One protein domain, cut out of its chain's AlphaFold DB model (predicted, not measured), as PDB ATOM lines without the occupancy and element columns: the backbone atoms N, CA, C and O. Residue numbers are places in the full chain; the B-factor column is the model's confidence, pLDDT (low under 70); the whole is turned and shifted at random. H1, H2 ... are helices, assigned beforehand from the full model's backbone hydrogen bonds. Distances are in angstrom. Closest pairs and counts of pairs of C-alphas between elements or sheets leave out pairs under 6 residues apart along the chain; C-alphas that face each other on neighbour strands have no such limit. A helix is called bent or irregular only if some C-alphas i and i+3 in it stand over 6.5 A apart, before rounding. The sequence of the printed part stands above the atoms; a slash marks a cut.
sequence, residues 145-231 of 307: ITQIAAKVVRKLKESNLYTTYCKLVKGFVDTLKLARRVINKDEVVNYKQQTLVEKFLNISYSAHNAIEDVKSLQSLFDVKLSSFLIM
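What this domain is: This is residues 145 to 231 of the 307 residues of an uncharacterized protein of Mytilus coruscus (UniProt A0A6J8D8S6). Two separate lobes make this loose model: H1 and H2 meet at a corner in a small V, and a thin strand of chain leads from them to a second lobe, where the long helix H5 has H3 and H4 packed on it. Residues 145 to 151 of H1 and residues 167 to 172 stand free. The printed part has 87 residues with five named helices, H1 to H5 in order, and no named strand: all helix. It is loose, with a radius of gyration of the C-alphas of 16.1 A, and only just elongated, spanning 47 by 31 by 19 A.

Where its parts are: Find C-alpha 145 at (-19.826, -20.515, -39.864); from there H1, residues 145 to 158, runs 19.6 A. H2 is residues 162 to 168, H3 175 to 182 and H4 193 to 201. H5, residues 210 to 228, runs 25.1 A to C-alpha 228 at (-27.747, -37.264, -23.547). It is irregular, C-alphas 224 and 227 being 7.1 A apart, with a kink of 52 degrees near residue 222.

How they stand to each other: H1, with residues 153 to 156 alone, and H2 only just touch, with 3 pairs of C-alphas within 8 A, only at the corner; the closest C-alphas are Leu 156 and Tyr 162, 4.7 A. H5, with residues 216 to 224 alone, touches H4 at a steep tilt of 55 degrees, the same way; the closest C-alphas are Val 197 and Leu 220, 6.1 A. With residues 221 to 228 alone it touches H3, at a shallow tilt of 31 degrees; the closest are Ala 179 and Leu 225, 6.9 A. H1 and H5 are apart. Every O i to N i+4 pair is within hydrogen-bond range in H1, H2, H3 and H4, and 12 of 15 in H5.

The domain as a whole: The C-alphas farthest apart, Asn 160 and Asp 186, are 48.4 A apart. The printed part has no cut and no long link. Look for pLDDT under 70 at residues 145 to 157, 161 to 171, 207 to 208 and 228 to 231.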
ATOM      1  N   ILE A 145     -19.393 -19.112 -40.055       43.03
ATOM      2  CA  ILE A 145     -19.826 -20.515 -39.864       43.03
ATOM      3  C   ILE A 145     -20.552 -21.109 -41.082       43.03
ATOM      4  O   ILE A 145     -20.320 -22.260 -41.466       43.03
ATOM      5  N   THR A 146     -21.407 -20.318 -41.740       39.59
ATOM      6  CA  THR A 146     -21.999 -20.714 -43.025       39.59
ATOM      7  C   THR A 146     -20.936 -20.700 -44.115       39.59
ATOM      8  O   THR A 146     -21.029 -21.495 -45.048       39.59
ATOM      9  N   GLN A 147     -19.898 -19.868 -43.970       38.09
ATOM     10  CA  GLN A 147     -18.772 -19.824 -44.893       38.09
ATOM     11  C   GLN A 147     -17.787 -20.975 -44.700       38.09
ATOM     12  O   GLN A 147     -17.300 -21.442 -45.706       38.09
ATOM     13  N   ILE A 148     -17.504 -21.497 -43.501       42.91
ATOM     14  CA  ILE A 148     -16.628 -22.662 -43.302       42.91
ATOM     15  C   ILE A 148     -17.328 -23.886 -43.874       42.91
ATOM     16  O   ILE A 148     -16.743 -24.564 -44.711       42.91
ATOM     17  N   ALA A 149     -18.603 -24.115 -43.545       48.75
ATOM     18  CA  ALA A 149     -19.371 -25.187 -44.175       48.75
ATOM     19  C   ALA A 149     -19.402 -25.032 -45.711       48.75
ATOM     20  O   ALA A 149     -19.145 -25.996 -46.425       48.75
ATOM     21  N   ALA A 150     -19.625 -23.823 -46.241       44.00
ATOM     22  CA  ALA A 150     -19.639 -23.581 -47.688       44.00
ATOM     23  C   ALA A 150     -18.247 -23.640 -48.361       44.00
ATOM     24  O   ALA A 150     -18.132 -24.130 -49.483       44.00
ATOM     25  N   LYS A 151     -17.185 -23.172 -47.698       48.19
ATOM     26  CA  LYS A 151     -15.795 -23.077 -48.188       48.19
ATOM     27  C   LYS A 151     -15.093 -24.421 -48.103       48.19
ATOM     28  O   LYS A 151     -14.398 -24.785 -49.044       48.19
ATOM     29  N   VAL A 152     -15.329 -25.181 -47.032       60.72
ATOM     30  CA  VAL A 152     -14.912 -26.582 -46.914       60.72
ATOM     31  C   VAL A 152     -15.588 -27.389 -48.011       60.72
ATOM     32  O   VAL A 152     -14.903 -28.081 -48.744       60.72
ATOM     33  N   VAL A 153     -16.891 -27.224 -48.237       59.28
ATOM     34  CA  VAL A 153     -17.586 -27.959 -49.308       59.28
ATOM     35  C   VAL A 153     -17.092 -27.576 -50.692       59.28
ATOM     36  O   VAL A 153     -16.893 -28.459 -51.521       59.28
ATOM     37  N   ARG A 154     -16.874 -26.287 -50.953       56.75
ATOM     38  CA  ARG A 154     -16.325 -25.831 -52.231       56.75
ATOM     39  C   ARG A 154     -14.933 -26.417 -52.471       56.75
ATOM     40  O   ARG A 154     -14.739 -27.050 -53.502       56.75
ATOM     41  N   LYS A 155     -14.019 -26.315 -51.500       64.50
ATOM     42  CA  LYS A 155     -12.683 -26.924 -51.603       64.50
ATOM     43  C   LYS A 155     -12.735 -28.446 -51.714       64.50
ATOM     44  O   LYS A 155     -11.960 -29.021 -52.464       64.50
ATOM     45  N   LEU A 156     -13.643 -29.111 -51.000       65.69
ATOM     46  CA  LEU A 156     -13.835 -30.562 -51.088       65.69
ATOM     47  C   LEU A 156     -14.356 -30.987 -52.463       65.69
ATOM     48  O   LEU A 156     -13.995 -32.057 -52.943       65.69
ATOM     49  N   LYS A 157     -15.198 -30.168 -53.104       63.31
ATOM     50  CA  LYS A 157     -15.649 -30.396 -54.483       63.31
ATOM     51  C   LYS A 157     -14.526 -30.147 -55.485       63.31
ATOM     52  O   LYS A 157     -14.303 -30.992 -56.338       63.31
ATOM     53  N   GLU A 158     -13.792 -29.045 -55.339       71.19
ATOM     54  CA  GLU A 158     -12.627 -28.713 -56.176       71.19
ATOM     55  C   GLU A 158     -11.511 -29.772 -56.064       71.19
ATOM     56  O   GLU A 158     -10.792 -30.007 -57.026       71.19
ATOM     57  N   SER A 159     -11.398 -30.451 -54.918       73.50
ATOM     58  CA  SER A 159     -10.420 -31.524 -54.672       73.50
ATOM     59  C   SER A 159     -10.962 -32.946 -54.876       73.50
ATOM     60  O   SER A 159     -10.262 -33.901 -54.556       73.50
ATOM     61  N   ASN A 160     -12.193 -33.124 -55.375       71.38
ATOM     62  CA  ASN A 160     -12.855 -34.433 -55.529       71.38
ATOM     63  C   ASN A 160     -12.975 -35.281 -54.238       71.38
ATOM     64  O   ASN A 160     -13.312 -36.461 -54.291       71.38
ATOM     65  N   LEU A 161     -12.770 -34.687 -53.058       69.56
ATOM     66  CA  LEU A 161     -12.861 -35.360 -51.756       69.56
ATOM     67  C   LEU A 161     -14.262 -35.293 -51.135       69.56
ATOM     68  O   LEU A 161     -14.510 -35.876 -50.080       69.56
ATOM     69  N   TYR A 162     -15.196 -34.583 -51.771       60.34
ATOM     70  CA  TYR A 162     -16.547 -34.364 -51.253       60.34
ATOM     71  C   TYR A 162     -17.318 -35.667 -50.989       60.34
ATOM     72  O   TYR A 162     -17.946 -35.813 -49.939       60.34
ATOM     73  N   THR A 163     -17.256 -36.631 -51.909       57.34
ATOM     74  CA  THR A 163     -17.925 -37.934 -51.767       57.34
ATOM     75  C   THR A 163     -17.342 -38.740 -50.610       57.34
ATOM     76  O   THR A 163     -18.094 -39.291 -49.807       57.34
ATOM     77  N   THR A 164     -16.016 -38.755 -50.477       64.38
ATOM     78  CA  THR A 164     -15.303 -39.394 -49.362       64.38
ATOM     79  C   THR A 164     -15.666 -38.746 -48.029       64.38
ATOM     80  O   THR A 164     -16.025 -39.440 -47.080       64.38
ATOM     81  N   TYR A 165     -15.680 -37.414 -47.972       66.38
ATOM     82  CA  TYR A 165     -16.074 -36.665 -46.782       66.38
ATOM     83  C   TYR A 165     -17.508 -37.004 -46.344       66.38
ATOM     84  O   TYR A 165     -17.741 -37.272 -45.168       66.38
ATOM     85  N   CYS A 166     -18.469 -37.046 -47.275       59.78
ATOM     86  CA  CYS A 166     -19.867 -37.376 -46.961       59.78
ATOM     87  C   CYS A 166     -20.042 -38.804 -46.422       59.78
ATOM     88  O   CYS A 166     -20.959 -39.053 -45.641       59.78
ATOM     89  N   LYS A 167     -19.185 -39.748 -46.835       62.69
ATOM     90  CA  LYS A 167     -19.201 -41.128 -46.321       62.69
ATOM     91  C   LYS A 167     -18.665 -41.209 -44.888       62.69
ATOM     92  O   LYS A 167     -19.202 -41.977 -44.084       62.69
ATOM     93  N   LEU A 168     -17.634 -40.415 -44.584       67.06
ATOM     94  CA  LEU A 168     -16.939 -40.406 -43.295       67.06
ATOM     95  C   LEU A 168     -17.676 -39.585 -42.231       67.06
ATOM     96  O   LEU A 168     -17.839 -40.039 -41.101       67.06
ATOM     97  N   VAL A 169     -18.156 -38.389 -42.577       68.94
ATOM     98  CA  VAL A 169     -18.770 -37.468 -41.614       68.94
ATOM     99  C   VAL A 169     -20.268 -37.710 -41.526       68.94
ATOM    100  O   VAL A 169     -21.047 -37.298 -42.385       68.94
ATOM    101  N   LYS A 170     -20.688 -38.348 -40.432       65.31
ATOM    102  CA  LYS A 170     -22.098 -38.662 -40.177       65.31
ATOM    103  C   LYS A 170     -22.937 -37.407 -39.877       65.31
ATOM    104  O   LYS A 170     -24.100 -37.326 -40.279       65.31
ATOM    105  N   GLY A 171     -22.367 -36.398 -39.216       67.56
ATOM    106  CA  GLY A 171     -23.099 -35.184 -38.851       67.56
ATOM    107  C   GLY A 171     -22.369 -34.267 -37.885       67.56
ATOM    108  O   GLY A 171     -21.194 -34.461 -37.590       67.56
ATOM    109  N   PHE A 172     -23.095 -33.254 -37.417       72.69
ATOM    110  CA  PHE A 172     -22.608 -32.255 -36.473       72.69
ATOM    111  C   PHE A 172     -23.562 -32.119 -35.289       72.69
ATOM    112  O   PHE A 172     -24.770 -32.353 -35.400       72.69
ATOM    113  N   VAL A 173     -23.016 -31.683 -34.158       72.69
ATOM    114  CA  VAL A 173     -23.772 -31.426 -32.934       72.69
ATOM    115  C   VAL A 173     -23.467 -30.010 -32.466       72.69
ATOM    116  O   VAL A 173     -22.315 -29.637 -32.293       72.69
ATOM    117  N   ASP A 174     -24.519 -29.222 -32.250       76.19
ATOM    118  CA  ASP A 174     -24.419 -27.914 -31.602       76.19
ATOM    119  C   ASP A 174     -24.438 -28.127 -30.081       76.19
ATOM    120  O   ASP A 174     -25.494 -28.373 -29.480       76.19
ATOM    121  N   THR A 175     -23.253 -28.078 -29.476       77.50
ATOM    122  CA  THR A 175     -23.027 -28.331 -28.046       77.50
ATOM    123  C   THR A 175     -23.741 -27.315 -27.157       77.50
ATOM    124  O   THR A 175     -24.243 -27.689 -26.100       77.50
ATOM    125  N   LEU A 176     -23.911 -26.065 -27.599       79.88
ATOM    126  CA  LEU A 176     -24.663 -25.047 -26.859       79.88
ATOM    127  C   LEU A 176     -26.161 -25.369 -26.823       79.88
ATOM    128  O   LEU A 176     -26.813 -25.249 -25.778       79.88
ATOM    129  N   LYS A 177     -26.740 -25.792 -27.954       76.81
ATOM    130  CA  LYS A 177     -28.142 -26.247 -27.986       76.81
ATOM    131  C   LYS A 177     -28.350 -27.515 -27.162       76.81
ATOM    132  O   LYS A 177     -29.424 -27.660 -26.578       76.81
ATOM    133  N   LEU A 178     -27.364 -28.411 -27.135       76.75
ATOM    134  CA  LEU A 178     -27.361 -29.604 -26.285       76.75
ATOM    135  C   LEU A 178     -27.334 -29.221 -24.806       76.75
ATOM    136  O   LEU A 178     -28.252 -29.587 -24.074       76.75
ATOM    137  N   ALA A 179     -26.386 -28.379 -24.400       80.94
ATOM    138  CA  ALA A 179     -26.267 -27.886 -23.033       80.94
ATOM    139  C   ALA A 179     -27.568 -27.236 -22.537       80.94
ATOM    140  O   ALA A 179     -28.057 -27.587 -21.470       80.94
ATOM    141  N   ARG A 180     -28.210 -26.375 -23.342       81.19
ATOM    142  CA  ARG A 180     -29.489 -25.720 -22.986       81.19
ATOM    143  C   ARG A 180     -30.683 -26.659 -22.808       81.19
ATOM    144  O   ARG A 180     -31.716 -26.221 -22.309       81.19
ATOM    145  N   ARG A 181     -30.601 -27.890 -23.311       79.31
ATOM    146  CA  ARG A 181     -31.661 -28.898 -23.167       79.31
ATOM    147  C   ARG A 181     -31.400 -29.849 -22.011       79.31
ATOM    148  O   ARG A 181     -32.360 -30.300 -21.403       79.31
ATOM    149  N   VAL A 182     -30.132 -30.176 -21.775       83.31
ATOM    150  CA  VAL A 182     -29.709 -31.124 -20.739       83.31
ATOM    151  C   VAL A 182     -29.615 -30.442 -19.378       83.31
ATOM    152  O   VAL A 182     -29.980 -31.034 -18.369       83.31
ATOM    153  N   ILE A 183     -29.129 -29.204 -19.349       84.56
ATOM    154  CA  ILE A 183     -28.871 -28.458 -18.121       84.56
ATOM    155  C   ILE A 183     -30.030 -27.494 -17.888       84.56
ATOM    156  O   ILE A 183     -30.381 -26.711 -18.775       84.56
ATOM    157  N   ASN A 184     -30.624 -27.545 -16.695       85.44
ATOM    158  CA  ASN A 184     -31.703 -26.636 -16.335       85.44
ATOM    159  C   ASN A 184     -31.172 -25.215 -16.152       85.44
ATOM    160  O   ASN A 184     -30.073 -24.992 -15.647       85.44
ATOM    161  N   LYS A 185     -31.994 -24.223 -16.514       87.25
ATOM    162  CA  LYS A 185     -31.607 -22.813 -16.400       87.25
ATOM    163  C   LYS A 185     -31.339 -22.392 -14.952       87.25
ATOM    164  O   LYS A 185     -30.529 -21.495 -14.747       87.25
ATOM    165  N   ASP A 186     -31.980 -23.047 -13.993       87.25
ATOM    166  CA  ASP A 186     -31.850 -22.744 -12.567       87.25
ATOM    167  C   ASP A 186     -30.507 -23.221 -11.985       87.25
ATOM    168  O   ASP A 186     -30.045 -22.689 -10.981       87.25
ATOM    169  N   GLU A 187     -29.833 -24.174 -12.642       85.62
ATOM    170  CA  GLU A 187     -28.528 -24.700 -12.209       85.62
ATOM    171  C   GLU A 187     -27.356 -23.792 -12.618       85.62
ATOM    172  O   GLU A 187     -26.266 -23.888 -12.048       85.62
ATOM    173  N   VAL A 188     -27.561 -22.923 -13.619       87.44
ATOM    174  CA  VAL A 188     -26.490 -22.137 -14.248       87.44
ATOM    175  C   VAL A 188     -26.899 -20.691 -14.536       87.44
ATOM    176  O   VAL A 188     -27.894 -20.399 -15.209       87.44
ATOM    177  N   VAL A 189     -26.053 -19.744 -14.123       86.00
ATOM    178  CA  VAL A 189     -26.270 -18.302 -14.353       86.00
ATOM    179  C   VAL A 189     -26.348 -17.985 -15.848       86.00
ATOM    180  O   VAL A 189     -27.214 -17.232 -16.300       86.00
ATOM    181  N   ASN A 190     -25.509 -18.623 -16.660       86.19
ATOM    182  CA  ASN A 190     -25.493 -18.492 -18.112       86.19
ATOM    183  C   ASN A 190     -24.999 -19.807 -18.760       86.19
ATOM    184  O   ASN A 190     -24.631 -20.740 -18.059       86.19
ATOM    185  N   TYR A 191     -25.038 -19.884 -20.092       84.81
ATOM    186  CA  TYR A 191     -24.562 -21.047 -20.858       84.81
ATOM    187  C   TYR A 191     -23.251 -20.755 -21.602       84.81
ATOM    188  O   TYR A 191     -23.019 -21.319 -22.668       84.81
ATOM    189  N   LYS A 192     -22.434 -19.819 -21.107       85.31
ATOM    190  CA  LYS A 192     -21.081 -19.610 -21.632       85.31
ATOM    191  C   LYS A 192     -20.238 -20.829 -21.287       85.31
ATOM    192  O   LYS A 192     -20.395 -21.382 -20.198       85.31
ATOM    193  N   GLN A 193     -19.329 -21.212 -22.178       84.12
ATOM    194  CA  GLN A 193     -18.487 -22.384 -21.966       84.12
ATOM    195  C   GLN A 193     -17.727 -22.307 -20.638       84.12
ATOM    196  O   GLN A 193     -17.789 -23.251 -19.862       84.12
ATOM    197  N   GLN A 194     -17.099 -21.162 -20.338       86.81
ATOM    198  CA  GLN A 194     -16.418 -20.907 -19.060       86.81
ATOM    199  C   GLN A 194     -17.288 -21.249 -17.848       86.81
ATOM    200  O   GLN A 194     -16.882 -22.026 -16.997       86.81
ATOM    201  N   THR A 195     -18.516 -20.724 -17.807       86.88
ATOM    202  CA  THR A 195     -19.441 -20.937 -16.688       86.88
ATOM    203  C   THR A 195     -19.875 -22.397 -16.570       86.88
ATOM    204  O   THR A 195     -20.054 -22.895 -15.462       86.88
ATOM    205  N   LEU A 196     -20.048 -23.100 -17.692       87.75
ATOM    206  CA  LEU A 196     -20.402 -24.521 -17.675       87.75
ATOM    207  C   LEU A 196     -19.224 -25.394 -17.221       87.75
ATOM    208  O   LEU A 196     -19.416 -26.300 -16.415       87.75
ATOM    209  N   VAL A 197     -18.015 -25.112 -17.706       87.81
ATOM    210  CA  VAL A 197     -16.784 -25.825 -17.328       87.81
ATOM    211  C   VAL A 197     -16.480 -25.608 -15.849       87.81
ATOM    212  O   VAL A 197     -16.310 -26.577 -15.119       87.81
ATOM    213  N   GLU A 198     -16.529 -24.366 -15.373       88.81
ATOM    214  CA  GLU A 198     -16.327 -24.051 -13.960       88.81
ATOM    215  C   GLU A 198     -17.351 -24.776 -13.077       88.81
ATOM    216  O   GLU A 198     -16.986 -25.395 -12.084       88.81
ATOM    217  N   LYS A 199     -18.631 -24.782 -13.468       88.62
ATOM    218  CA  LYS A 199     -19.699 -25.393 -12.666       88.62
ATOM    219  C   LYS A 199     -19.654 -26.923 -12.619       88.62
ATOM    220  O   LYS A 199     -20.014 -27.493 -11.591       88.62
ATOM    221  N   PHE A 200     -19.323 -27.584 -13.730       87.62
ATOM    222  CA  PHE A 200     -19.424 -29.047 -13.850       87.62
ATOM    223  C   PHE A 200     -18.081 -29.775 -13.780       87.62
ATOM    224  O   PHE A 200     -18.070 -30.962 -13.470       87.62
ATOM    225  N   LEU A 201     -16.971 -29.090 -14.061       87.25
ATOM    226  CA  LEU A 201     -15.620 -29.650 -13.999       87.25
ATOM    227  C   LEU A 201     -14.789 -29.047 -12.857       87.25
ATOM    228  O   LEU A 201     -13.724 -29.581 -12.571       87.25
ATOM    229  N   ASN A 202     -15.263 -27.983 -12.189       86.69
ATOM    230  CA  ASN A 202     -14.538 -27.257 -11.132       86.69
ATOM    231  C   ASN A 202     -13.147 -26.768 -11.570       86.69
ATOM    232  O   ASN A 202     -12.222 -26.683 -10.765       86.69
ATOM    233  N   ILE A 203     -12.997 -26.452 -12.858       84.75
ATOM    234  CA  ILE A 203     -11.750 -25.963 -13.446       84.75
ATOM    235  C   ILE A 203     -12.018 -24.591 -14.054       84.75
ATOM    236  O   ILE A 203     -13.008 -24.394 -14.759       84.75
ATOM    237  N   SER A 204     -11.119 -23.644 -13.805       83.81
ATOM    238  CA  SER A 204     -11.001 -22.431 -14.605       83.81
ATOM    239  C   SER A 204      -9.904 -22.634 -15.648       83.81
ATOM    240  O   SER A 204      -8.900 -23.300 -15.402       83.81
ATOM    241  N   TYR A 205     -10.104 -22.086 -16.841       82.38
ATOM    242  CA  TYR A 205      -9.131 -22.171 -17.923       82.38
ATOM    243  C   TYR A 205      -9.011 -20.817 -18.621       82.38
ATOM    244  O   TYR A 205      -9.888 -19.953 -18.505       82.38
ATOM    245  N   SER A 206      -7.910 -20.633 -19.348       76.50
ATOM    246  CA  SER A 206      -7.672 -19.432 -20.146       76.50
ATOM    247  C   SER A 206      -8.557 -19.445 -21.392       76.50
ATOM    248  O   SER A 206      -8.116 -19.872 -22.458       76.50
ATOM    249  N   ALA A 207      -9.801 -18.981 -21.264       64.44
ATOM    250  CA  ALA A 207     -10.649 -18.745 -22.431       64.44
ATOM    251  C   ALA A 207      -9.994 -17.727 -23.370       64.44
ATOM    252  O   ALA A 207      -9.233 -16.871 -22.911       64.44
ATOM    253  N   HIS A 208     -10.308 -17.822 -24.663       67.50
ATOM    254  CA  HIS A 208      -9.617 -17.135 -25.765       67.50
ATOM    255  C   HIS A 208      -8.315 -17.810 -26.225       67.50
ATOM    256  O   HIS A 208      -7.593 -17.255 -27.055       67.50
ATOM    257  N   ASN A 209      -8.022 -19.018 -25.734       77.25
ATOM    258  CA  ASN A 209      -7.040 -19.913 -26.335       77.25
ATOM    259  C   ASN A 209      -7.790 -21.070 -26.999       77.25
ATOM    260  O   ASN A 209      -8.244 -21.981 -26.314       77.25
ATOM    261  N   ALA A 210      -7.829 -21.074 -28.333       71.75
ATOM    262  CA  ALA A 210      -8.602 -22.039 -29.115       71.75
ATOM    263  C   ALA A 210      -8.314 -23.513 -28.763       71.75
ATOM    264  O   ALA A 210      -9.208 -24.353 -28.847       71.75
ATOM    265  N   ILE A 211      -7.083 -23.849 -28.363       75.50
ATOM    266  CA  ILE A 211      -6.726 -25.219 -27.966       75.50
ATOM    267  C   ILE A 211      -7.364 -25.562 -26.619       75.50
ATOM    268  O   ILE A 211      -7.950 -26.633 -26.464       75.50
ATOM    269  N   GLU A 212      -7.265 -24.656 -25.649       79.81
ATOM    270  CA  GLU A 212      -7.836 -24.848 -24.314       79.81
ATOM    271  C   GLU A 212      -9.366 -24.757 -24.333       79.81
ATOM    272  O   GLU A 212     -10.028 -25.515 -23.622       79.81
ATOM    273  N   ASP A 213      -9.937 -23.927 -25.211       81.12
ATOM    274  CA  ASP A 213     -11.373 -23.869 -25.487       81.12
ATOM    275  C   ASP A 213     -11.871 -25.227 -26.021       81.12
ATOM    276  O   ASP A 213     -12.839 -25.785 -25.502       81.12
ATOM    277  N   VAL A 214     -11.175 -25.832 -26.993       83.56
ATOM    278  CA  VAL A 214     -11.553 -27.150 -27.539       83.56
ATOM    279  C   VAL A 214     -11.386 -28.272 -26.512       83.56
ATOM    280  O   VAL A 214     -12.292 -29.097 -26.371       83.56
ATOM    281  N   LYS A 215     -10.273 -28.307 -25.766       86.06
ATOM    282  CA  LYS A 215     -10.053 -29.316 -24.712       86.06
ATOM    283  C   LYS A 215     -11.121 -29.229 -23.627       86.06
ATOM    284  O   LYS A 215     -11.715 -30.241 -23.263       86.06
ATOM    285  N   SER A 216     -11.410 -28.017 -23.159       85.31
ATOM    286  CA  SER A 216     -12.419 -27.784 -22.124       85.31
ATOM    287  C   SER A 216     -13.821 -28.158 -22.612       85.31
ATOM    288  O   SER A 216     -14.600 -28.753 -21.862       85.31
ATOM    289  N   LEU A 217     -14.137 -27.876 -23.882       86.44
ATOM    290  CA  LEU A 217     -15.385 -28.304 -24.512       86.44
ATOM    291  C   LEU A 217     -15.494 -29.831 -24.591       86.44
ATOM    292  O   LEU A 217     -16.560 -30.376 -24.295       86.44
ATOM    293  N   GLN A 218     -14.415 -30.515 -24.976       88.19
ATOM    294  CA  GLN A 218     -14.368 -31.974 -25.035       88.19
ATOM    295  C   GLN A 218     -14.607 -32.582 -23.649       88.19
ATOM    296  O   GLN A 218     -15.509 -33.405 -23.495       88.19
ATOM    297  N   SER A 219     -13.885 -32.121 -22.625       88.00
ATOM    298  CA  SER A 219     -14.075 -32.595 -21.250       88.00
ATOM    299  C   SER A 219     -15.503 -32.361 -20.749       88.00
ATOM    300  O   SER A 219     -16.110 -33.251 -20.153       88.00
ATOM    301  N   LEU A 220     -16.082 -31.188 -21.032       87.69
ATOM    302  CA  LEU A 220     -17.463 -30.878 -20.652       87.69
ATOM    303  C   LEU A 220     -18.455 -31.809 -21.358       87.69
ATOM    304  O   LEU A 220     -19.427 -32.273 -20.751       87.69
ATOM    305  N   PHE A 221     -18.222 -32.070 -22.645       86.69
ATOM    306  CA  PHE A 221     -19.062 -32.955 -23.430       86.69
ATOM    307  C   PHE A 221     -19.024 -34.378 -22.878       86.69
ATOM    308  O   PHE A 221     -20.084 -34.943 -22.607       86.69
ATOM    309  N   ASP A 222     -17.833 -34.928 -22.657       84.88
ATOM    310  CA  ASP A 222     -17.658 -36.307 -22.209       84.88
ATOM    311  C   ASP A 222     -18.262 -36.542 -20.819       84.88
ATOM    312  O   ASP A 222     -18.942 -37.548 -20.619       84.88
ATOM    313  N   VAL A 223     -18.111 -35.586 -19.895       85.00
ATOM    314  CA  VAL A 223     -18.612 -35.714 -18.516       85.00
ATOM    315  C   VAL A 223     -20.122 -35.489 -18.407       85.00
ATOM    316  O   VAL A 223     -20.797 -36.205 -17.665       85.00
ATOM    317  N   LYS A 224     -20.679 -34.485 -19.101       83.00
ATOM    318  CA  LYS A 224     -22.054 -34.018 -18.830       83.00
ATOM    319  C   LYS A 224     -23.034 -34.209 -19.984       83.00
ATOM    320  O   LYS A 224     -24.235 -34.323 -19.734       83.00
ATOM    321  N   LEU A 225     -22.569 -34.206 -21.232       80.38
ATOM    322  CA  LEU A 225     -23.447 -34.145 -22.409       80.38
ATOM    323  C   LEU A 225     -23.504 -35.458 -23.202       80.38
ATOM    324  O   LEU A 225     -24.512 -35.713 -23.865       80.38
ATOM    325  N   SER A 226     -22.464 -36.289 -23.116       77.56
ATOM    326  CA  SER A 226     -22.290 -37.538 -23.868       77.56
ATOM    327  C   SER A 226     -23.472 -38.497 -23.689       77.56
ATOM    328  O   SER A 226     -24.057 -38.944 -24.677       77.56
ATOM    329  N   SER A 227     -23.913 -38.711 -22.448       71.50
ATOM    330  CA  SER A 227     -25.037 -39.590 -22.090       71.50
ATOM    331  C   SER A 227     -26.395 -39.127 -22.630       71.50
ATOM    332  O   SER A 227     -27.346 -39.903 -22.668       71.50
ATOM    333  N   PHE A 228     -26.506 -37.865 -23.052       69.50
ATOM    334  CA  PHE A 228     -27.747 -37.264 -23.547       69.50
ATOM    335  C   PHE A 228     -27.737 -37.032 -25.060       69.50
ATOM    336  O   PHE A 228     -28.651 -36.392 -25.597       69.50
ATOM    337  N   LEU A 229     -26.730 -37.557 -25.765       66.25
ATOM    338  CA  LEU A 229     -26.643 -37.494 -27.216       66.25
ATOM    339  C   LEU A 229     -27.680 -38.433 -27.872       66.25
ATOM    340  O   LEU A 229     -27.356 -39.462 -28.450       66.25
ATOM    341  N   ILE A 230     -28.962 -38.079 -27.789       56.72
ATOM    342  CA  ILE A 230     -30.049 -38.803 -28.459       56.72
ATOM    343  C   ILE A 230     -30.103 -38.374 -29.937       56.72
ATOM    344  O   ILE A 230     -29.884 -37.204 -30.261       56.72
ATOM    345  N   MET A 231     -30.495 -39.297 -30.828       50.81
ATOM    346  CA  MET A 231     -30.703 -39.135 -32.285       50.81
ATOM    347  C   MET A 231     -31.381 -37.812 -32.714       50.81
ATOM    348  O   MET A 231     -31.141 -37.294 -33.800       50.81
TER     349      MET A 231